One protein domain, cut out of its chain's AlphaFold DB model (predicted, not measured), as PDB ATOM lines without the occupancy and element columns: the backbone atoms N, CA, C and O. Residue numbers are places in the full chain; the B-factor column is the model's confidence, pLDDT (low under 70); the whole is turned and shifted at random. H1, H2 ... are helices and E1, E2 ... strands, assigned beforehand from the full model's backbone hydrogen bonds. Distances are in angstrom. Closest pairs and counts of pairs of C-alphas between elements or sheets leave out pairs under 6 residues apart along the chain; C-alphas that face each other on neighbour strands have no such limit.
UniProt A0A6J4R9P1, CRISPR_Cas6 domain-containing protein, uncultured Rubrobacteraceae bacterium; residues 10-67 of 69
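Overview. This is residues 10 to 67 of the 69 residues of the protein "CRISPR_Cas6 domain-containing protein" of uncultured Rubrobacteraceae bacterium (UniProt A0A6J4R9P1). A long, narrow two-stranded hairpin of E1 and E2 makes one side of an open, U-like shape; past E2 the chain folds back, and H1 runs alongside the hairpin with a gap between them. The loop that joins the strands carries on beyond them, and its residues 23 to 28 stick out at one end. The printed part has 58 residues with two named strands and then one named helix, E1, E2, H1, the sheet order being E1 - E2, antiparallel. The class is mixed, helices and strands, with 28 residues, under half, in named elements. The whole is only just loose, close to extended, with a radius of gyration of the C-alphas of 15.2 A, and a rod of 47 by 22 by 11 A.

Along the chain. E1 is residues 10 to 18, 26.3 A long, beginning at C-alpha 10 at (13.164, -4.153, -34.989). E2 is residues 33 to 41, 25.0 A long. H1 is residues 49 to 58, 14.2 A long, ending at C-alpha 58 at (0.620, -19.324, -51.072).

Arrangement. E1 and E2 form a hairpin, antiparallel at 170 degrees between their directions. C-alphas 14 and 37 face each other at 4.5 A. N 13 and O 38 are 2.8 A apart and N 36 and O 15 are 2.9 A apart, within hydrogen-bond range. Beyond the strands, residues 21 to 22 pair with residues 29 to 30, antiparallel. E1 and H1 are apart. In H1, 5 of 6 O i to N i+4 pairs are within hydrogen-bond range.

Size, cuts and confidence. The C-alphas of Lys 27 and Pro 44, the two farthest apart, are 47.2 A apart. The printed part has no cut. The link E1 to E2, 14 residues, is long; the link E2 to H1, 7 residues, is short. Residues 23 to 28 stand free, as do residues 43 to 51, of which 49 to 51 belong to H1. The mean pLDDT of the printed part is 80.9, and residues 22 to 32 are under 70.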
ATOM      1  N   ILE A  10      13.569  -5.292 -35.823       87.75
ATOM      2  CA  ILE A  10      13.164  -4.153 -34.989       87.75
ATOM      3  C   ILE A  10      12.256  -4.620 -33.850       87.75
ATOM      4  O   ILE A  10      12.359  -4.151 -32.715       87.75
ATOM      5  N   SER A  11      11.339  -5.537 -34.151       84.12
ATOM      6  CA  SER A  11      10.382  -6.057 -33.182       84.12
ATOM      7  C   SER A  11       9.970  -7.473 -33.538       84.12
ATOM      8  O   SER A  11       9.852  -7.821 -34.711       84.12
ATOM      9  N   GLU A  12       9.717  -8.273 -32.512       86.38
ATOM     10  CA  GLU A  12       9.250  -9.646 -32.629       86.38
ATOM     11  C   GLU A  12       8.194  -9.887 -31.548       86.38
ATOM     12  O   GLU A  12       8.395  -9.592 -30.365       86.38
ATOM     13  N   ARG A  13       7.033 -10.387 -31.964       85.56
ATOM     14  CA  ARG A  13       5.965 -10.844 -31.077       85.56
ATOM     15  C   ARG A  13       5.621 -12.271 -31.437       85.56
ATOM     16  O   ARG A  13       4.801 -12.503 -32.320       85.56
ATOM     17  N   THR A  14       6.228 -13.189 -30.706       86.62
ATOM     18  CA  THR A  14       6.063 -14.626 -30.885       86.62
ATOM     19  C   THR A  14       5.145 -15.195 -29.829       86.62
ATOM     20  O   THR A  14       5.360 -15.006 -28.631       86.62
ATOM     21  N   THR A  15       4.120 -15.920 -30.259       85.75
ATOM     22  CA  THR A  15       3.290 -16.736 -29.377       85.75
ATOM     23  C   THR A  15       3.196 -18.146 -29.933       85.75
ATOM     24  O   THR A  15       3.032 -18.347 -31.135       85.75
ATOM     25  N   TRP A  16       3.304 -19.131 -29.047       84.56
ATOM     26  CA  TRP A  16       3.012 -20.515 -29.387       84.56
ATOM     27  C   TRP A  16       1.516 -20.748 -29.248       84.56
ATOM     28  O   TRP A  16       0.963 -20.505 -28.174       84.56
ATOM     29  N   ASP A  17       0.874 -21.219 -30.311       80.75
ATOM     30  CA  ASP A  17      -0.540 -21.555 -30.278       80.75
ATOM     31  C   ASP A  17      -0.763 -23.011 -30.688       80.75
ATOM     32  O   ASP A  17      -0.094 -23.573 -31.560       80.75
ATOM     33  N   SER A  18      -1.724 -23.630 -30.018       79.62
ATOM     34  CA  SER A  18      -2.143 -24.999 -30.275       79.62
ATOM     35  C   SER A  18      -3.635 -24.975 -30.544       79.62
ATOM     36  O   SER A  18      -4.422 -24.612 -29.668       79.62
ATOM     37  N   PHE A  19      -4.044 -25.392 -31.738       73.19
ATOM     38  CA  PHE A  19      -5.458 -25.449 -32.082       73.19
ATOM     39  C   PHE A  19      -5.844 -26.857 -32.506       73.19
ATOM     40  O   PHE A  19      -5.052 -27.631 -33.038       73.19
ATOM     41  N   ARG A  20      -7.097 -27.223 -32.240       70.12
ATOM     42  CA  ARG A  20      -7.598 -28.552 -32.579       70.12
ATOM     43  C   ARG A  20      -8.111 -28.555 -34.010       70.12
ATOM     44  O   ARG A  20      -9.038 -27.816 -34.335       70.12
ATOM     45  N   ARG A  21      -7.581 -29.457 -34.835       71.12
ATOM     46  CA  ARG A  21      -8.112 -29.720 -36.172       71.12
ATOM     47  C   ARG A  21      -8.923 -31.010 -36.164       71.12
ATOM     48  O   ARG A  21      -8.431 -32.075 -35.799       71.12
ATOM     49  N   CYS A  22     -10.170 -30.916 -36.611       65.75
ATOM     50  CA  CYS A  22     -11.033 -32.072 -36.825       65.75
ATOM     51  C   CYS A  22     -11.116 -32.357 -38.328       65.75
ATOM     52  O   CYS A  22     -11.699 -31.571 -39.071       65.75
ATOM     53  N   SER A  23     -10.537 -33.472 -38.782       65.75
ATOM     54  CA  SER A  23     -10.668 -33.934 -40.169       65.75
ATOM     55  C   SER A  23     -11.678 -35.074 -40.252       65.75
ATOM     56  O   SER A  23     -11.500 -36.128 -39.638       65.75
ATOM     57  N   SER A  24     -12.725 -34.891 -41.057       67.25
ATOM     58  CA  SER A  24     -13.681 -35.960 -41.375       67.25
ATOM     59  C   SER A  24     -13.045 -37.081 -42.206       67.25
ATOM     60  O   SER A  24     -13.558 -38.197 -42.203       67.25
ATOM     61  N   PHE A  25     -11.935 -36.791 -42.897       67.62
ATOM     62  CA  PHE A  25     -11.269 -37.710 -43.821       67.62
ATOM     63  C   PHE A  25     -10.455 -38.791 -43.096       67.62
ATOM     64  O   PHE A  25     -10.510 -39.955 -43.476       67.62
ATOM     65  N   GLU A  26      -9.758 -38.439 -42.011       62.88
ATOM     66  CA  GLU A  26      -8.911 -39.387 -41.265       62.88
ATOM     67  C   GLU A  26      -9.513 -39.853 -39.931       62.88
ATOM     68  O   GLU A  26      -8.898 -40.661 -39.237       62.88
ATOM     69  N   LYS A  27     -10.705 -39.359 -39.537       63.03
ATOM     70  CA  LYS A  27     -11.311 -39.603 -38.204       63.03
ATOM     71  C   LYS A  27     -10.311 -39.414 -37.047       63.03
ATOM     72  O   LYS A  27     -10.457 -40.008 -35.979       63.03
ATOM     73  N   ARG A  28      -9.293 -38.578 -37.255       59.03
ATOM     74  CA  ARG A  28      -8.277 -38.223 -36.270       59.03
ATOM     75  C   ARG A  28      -8.417 -36.754 -35.915       59.03
ATOM     76  O   ARG A  28      -8.622 -35.895 -36.772       59.03
ATOM     77  N   SER A  29      -8.338 -36.509 -34.615       63.59
ATOM     78  CA  SER A  29      -8.155 -35.190 -34.032       63.59
ATOM     79  C   SER A  29      -6.657 -35.035 -33.824       63.59
ATOM     80  O   SER A  29      -6.097 -35.693 -32.946       63.59
ATOM     81  N   GLU A  30      -6.025 -34.195 -34.629       66.94
ATOM     82  CA  GLU A  30      -4.651 -33.763 -34.390       66.94
ATOM     83  C   GLU A  30      -4.691 -32.362 -33.777       66.94
ATOM     84  O   GLU A  30      -5.578 -31.559 -34.088       66.94
ATOM     85  N   ALA A  31      -3.756 -32.090 -32.870       65.69
ATOM     86  CA  ALA A  31      -3.492 -30.752 -32.362       65.69
ATOM     87  C   ALA A  31      -2.254 -30.229 -33.098       65.69
ATOM     88  O   ALA A  31      -1.142 -30.449 -32.622       65.69
ATOM     89  N   PRO A  32      -2.401 -29.654 -34.308       69.00
ATOM     90  CA  PRO A  32      -1.314 -28.898 -34.898       69.00
ATOM     91  C   PRO A  32      -0.910 -27.782 -33.935       69.00
ATOM     92  O   PRO A  32      -1.738 -27.020 -33.431       69.00
ATOM     93  N   GLU A  33       0.385 -27.732 -33.679       75.00
ATOM     94  CA  GLU A  33       1.030 -26.674 -32.924       75.00
ATOM     95  C   GLU A  33       1.796 -25.808 -33.913       75.00
ATOM     96  O   GLU A  33       2.392 -26.312 -34.874       75.00
ATOM     97  N   GLY A  34       1.748 -24.505 -33.696       77.19
ATOM     98  CA  GLY A  34       2.357 -23.548 -34.590       77.19
ATOM     99  C   GLY A  34       2.748 -22.283 -33.861       77.19
ATOM    100  O   GLY A  34       2.337 -22.009 -32.733       77.19
ATOM    101  N   ILE A  35       3.563 -21.510 -34.552       77.88
ATOM    102  CA  ILE A  35       3.961 -20.197 -34.097       77.88
ATOM    103  C   ILE A  35       3.038 -19.173 -34.752       77.88
ATOM    104  O   ILE A  35       2.853 -19.185 -35.969       77.88
ATOM    105  N   VAL A  36       2.471 -18.287 -33.936       78.81
ATOM    106  CA  VAL A  36       1.819 -17.063 -34.392       78.81
ATOM    107  C   VAL A  36       2.768 -15.920 -34.074       78.81
ATOM    108  O   VAL A  36       3.001 -15.590 -32.908       78.81
ATOM    109  N   GLU A  37       3.346 -15.350 -35.125       80.81
ATOM    110  CA  GLU A  37       4.412 -14.362 -35.039       80.81
ATOM    111  C   GLU A  37       4.076 -13.092 -35.811       80.81
ATOM    112  O   GLU A  37       3.493 -13.132 -36.893       80.81
ATOM    113  N   SER A  38       4.495 -11.956 -35.259       86.12
ATOM    114  CA  SER A  38       4.635 -10.701 -35.993       86.12
ATOM    115  C   SER A  38       6.071 -10.229 -35.854       86.12
ATOM    116  O   SER A  38       6.550 -10.063 -34.732       86.12
ATOM    117  N   VAL A  39       6.736  -9.995 -36.981       87.44
ATOM    118  CA  VAL A  39       8.135  -9.561 -37.027       87.44
ATOM    119  C   VAL A  39       8.245  -8.308 -37.885       87.44
ATOM    120  O   VAL A  39       7.677  -8.243 -38.975       87.44
ATOM    121  N   GLU A  40       8.973  -7.316 -37.389       89.00
ATOM    122  CA  GLU A  40       9.287  -6.078 -38.097       89.00
ATOM    123  C   GLU A  40      10.785  -6.054 -38.412       89.00
ATOM    124  O   GLU A  40      11.605  -6.247 -37.516       89.00
ATOM    125  N   TYR A  41      11.146  -5.806 -39.673       86.69
ATOM    126  CA  TYR A  41      12.539  -5.733 -40.128       86.69
ATOM    127  C   TYR A  41      12.901  -4.308 -40.550       86.69
ATOM    128  O   TYR A  41      12.065  -3.594 -41.106       86.69
ATOM    129  N   ALA A  42      14.153  -3.911 -40.329       84.25
ATOM    130  CA  ALA A  42      14.693  -2.654 -40.831       84.25
ATOM    131  C   ALA A  42      14.896  -2.695 -42.356       84.25
ATOM    132  O   ALA A  42      15.272  -3.723 -42.921       84.25
ATOM    133  N   GLU A  43      14.653  -1.567 -43.029       81.31
ATOM    134  CA  GLU A  43      14.937  -1.395 -44.461       81.31
ATOM    135  C   GLU A  43      16.434  -1.614 -44.768       81.31
ATOM    136  O   GLU A  43      17.272  -1.335 -43.903       81.31
ATOM    137  N   PRO A  44      16.812  -2.082 -45.981       79.75
ATOM    138  CA  PRO A  44      16.011  -2.165 -47.218       79.75
ATOM    139  C   PRO A  44      15.501  -3.583 -47.575       79.75
ATOM    140  O   PRO A  44      16.248  -4.421 -48.090       79.75
ATOM    141  N   VAL A  45      14.213  -3.873 -47.329       82.00
ATOM    142  CA  VAL A  45      13.592  -5.206 -47.550       82.00
ATOM    143  C   VAL A  45      13.082  -5.439 -48.982       82.00
ATOM    144  O   VAL A  45      12.540  -6.502 -49.290       82.00
ATOM    145  N   GLU A  46      13.255  -4.477 -49.890       88.62
ATOM    146  CA  GLU A  46      12.621  -4.445 -51.217       88.62
ATOM    147  C   GLU A  46      12.996  -5.647 -52.079       88.62
ATOM    148  O   GLU A  46      12.161  -6.180 -52.810       88.62
ATOM    149  N   ALA A  47      14.236  -6.124 -51.949       88.06
ATOM    150  CA  ALA A  47      14.716  -7.311 -52.653       88.06
ATOM    151  C   ALA A  47      13.927  -8.587 -52.295       88.06
ATOM    152  O   ALA A  47      13.907  -9.530 -53.086       88.06
ATOM    153  N   PHE A  48      13.277  -8.617 -51.128       88.94
ATOM    154  CA  PHE A  48      12.508  -9.755 -50.625       88.94
ATOM    155  C   PHE A  48      10.995  -9.521 -50.662       88.94
ATOM    156  O   PHE A  48      10.243 -10.489 -50.542       88.94
ATOM    157  N   LEU A  49      10.531  -8.289 -50.912       89.50
ATOM    158  CA  LEU A  49       9.101  -7.972 -51.020       89.50
ATOM    159  C   LEU A  49       8.337  -8.901 -51.975       89.50
ATOM    160  O   LEU A  49       7.272  -9.370 -51.577       89.50
ATOM    161  N   PRO A  50       8.841  -9.258 -53.177       92.56
ATOM    162  CA  PRO A  50       8.120 -10.187 -54.047       92.56
ATOM    163  C   PRO A  50       7.874 -11.555 -53.397       92.56
ATOM    164  O   PRO A  50       6.812 -12.142 -53.584       92.56
ATOM    165  N   LEU A  51       8.832 -12.052 -52.607       89.88
ATOM    166  CA  LEU A  51       8.702 -13.330 -51.904       89.88
ATOM    167  C   LEU A  51       7.700 -13.229 -50.750       89.88
ATOM    168  O   LEU A  51       6.886 -14.132 -50.578       89.88
ATOM    169  N   LEU A  52       7.714 -12.117 -50.010       89.38
ATOM    170  CA  LEU A  52       6.751 -11.858 -48.937       89.38
ATOM    171  C   LEU A  52       5.320 -11.744 -49.481       89.38
ATOM    172  O   LEU A  52       4.401 -12.337 -48.922       89.38
ATOM    173  N   VAL A  53       5.133 -11.055 -50.611       92.81
ATOM    174  CA  VAL A  53       3.827 -10.923 -51.279       92.81
ATOM    175  C   VAL A  53       3.321 -12.274 -51.788       92.81
ATOM    176  O   VAL A  53       2.151 -12.594 -51.606       92.81
ATOM    177  N   ILE A  54       4.184 -13.106 -52.381       93.31
ATOM    178  CA  ILE A  54       3.794 -14.471 -52.771       93.31
ATOM    179  C   ILE A  54       3.405 -15.294 -51.536       93.31
ATOM    180  O   ILE A  54       2.430 -16.042 -51.592       93.31
ATOM    181  N   GLY A  55       4.113 -15.118 -50.418       90.31
ATOM    182  CA  GLY A  55       3.797 -15.759 -49.142       90.31
ATOM    183  C   GLY A  55       2.373 -15.500 -48.660       90.31
ATOM    184  O   GLY A  55       1.719 -16.423 -48.189       90.31
ATOM    185  N   GLN A  56       1.850 -14.289 -48.872       90.06
ATOM    186  CA  GLN A  56       0.470 -13.934 -48.512       90.06
ATOM    187  C   GLN A  56      -0.586 -14.730 -49.291       90.06
ATOM    188  O   GLN A  56      -1.709 -14.883 -48.821       90.06
ATOM    189  N   LEU A  57      -0.247 -15.207 -50.491       90.75
ATOM    190  CA  LEU A  57      -1.162 -15.953 -51.357       90.75
ATOM    191  C   LEU A  57      -0.977 -17.465 -51.226       90.75
ATOM    192  O   LEU A  57      -1.943 -18.218 -51.318       90.75
ATOM    193  N   ALA A  58       0.270 -17.910 -51.080       89.69
ATOM    194  CA  ALA A  58       0.620 -19.324 -51.072       89.69
ATOM    195  C   ALA A  58       0.600 -19.947 -49.670       89.69
ATOM    196  O   ALA A  58       0.577 -21.176 -49.574       89.69
ATOM    197  N   HIS A  59       0.617 -19.114 -48.622       89.69
ATOM    198  CA  HIS A  59       1.033 -19.476 -47.268       89.69
ATOM    199  C   HIS A  59       2.472 -20.017 -47.231       89.69
ATOM    200  O   HIS A  59       3.026 -20.473 -48.239       89.69
ATOM    201  N   ILE A  60       3.134 -19.944 -46.075       88.06
ATOM    202  CA  ILE A  60       4.528 -20.396 -45.943       88.06
ATOM    203  C   ILE A  60       4.663 -21.410 -44.816       88.06
ATOM    204  O   ILE A  60       4.286 -21.174 -43.676       88.06
ATOM    205  N   GLY A  61       5.318 -22.528 -45.127       86.00
ATOM    206  CA  GLY A  61       5.766 -23.490 -44.131       86.00
ATOM    207  C   GLY A  61       5.115 -24.858 -44.269       86.00
ATOM    208  O   GLY A  61       4.543 -25.238 -45.295       86.00
ATOM    209  N   LYS A  62       5.278 -25.662 -43.220       83.81
ATOM    210  CA  LYS A  62       4.755 -27.025 -43.190       83.81
ATOM    211  C   LYS A  62       3.230 -26.969 -43.141       83.81
ATOM    212  O   LYS A  62       2.667 -26.175 -42.403       83.81
ATOM    213  N   GLN A  63       2.576 -27.858 -43.891       82.88
ATOM    214  CA  GLN A  63       1.113 -27.990 -43.897       82.88
ATOM    215  C   GLN A  63       0.350 -26.752 -44.422       82.88
ATOM    216  O   GLN A  63      -0.855 -26.663 -44.207       82.88
ATOM    217  N   ALA A  64       0.995 -25.877 -45.206       87.44
ATOM    218  CA  ALA A  64       0.355 -24.731 -45.865       87.44
ATOM    219  C   ALA A  64      -0.917 -25.084 -46.661       87.44
ATOM    220  O   ALA A  64      -1.942 -24.415 -46.568       87.44
ATOM    221  N   VAL A  65      -0.908 -26.237 -47.336       84.44
ATOM    222  CA  VAL A  65      -2.070 -26.791 -48.063       84.44
ATOM    223  C   VAL A  65      -3.299 -27.068 -47.186       84.44
ATOM    224  O   VAL A  65      -4.382 -27.328 -47.701       84.44
ATOM    225  N   PHE A  66      -3.138 -27.049 -45.865       80.12
ATOM    226  CA  PHE A  66      -4.203 -27.248 -44.890       80.12
ATOM    227  C   PHE A  66      -4.650 -25.949 -44.202       80.12
ATOM    228  O   PHE A  66      -5.391 -26.028 -43.223       80.12
ATOM    229  N   GLY A  67      -4.235 -24.786 -44.718       80.44
ATOM    230  CA  GLY A  67      -4.596 -23.468 -44.183       80.44
ATOM    231  C   GLY A  67      -3.726 -23.013 -43.010       80.44
ATOM    232  O   GLY A  67      -4.204 -22.266 -42.164       80.44
TER     233      GLY A  67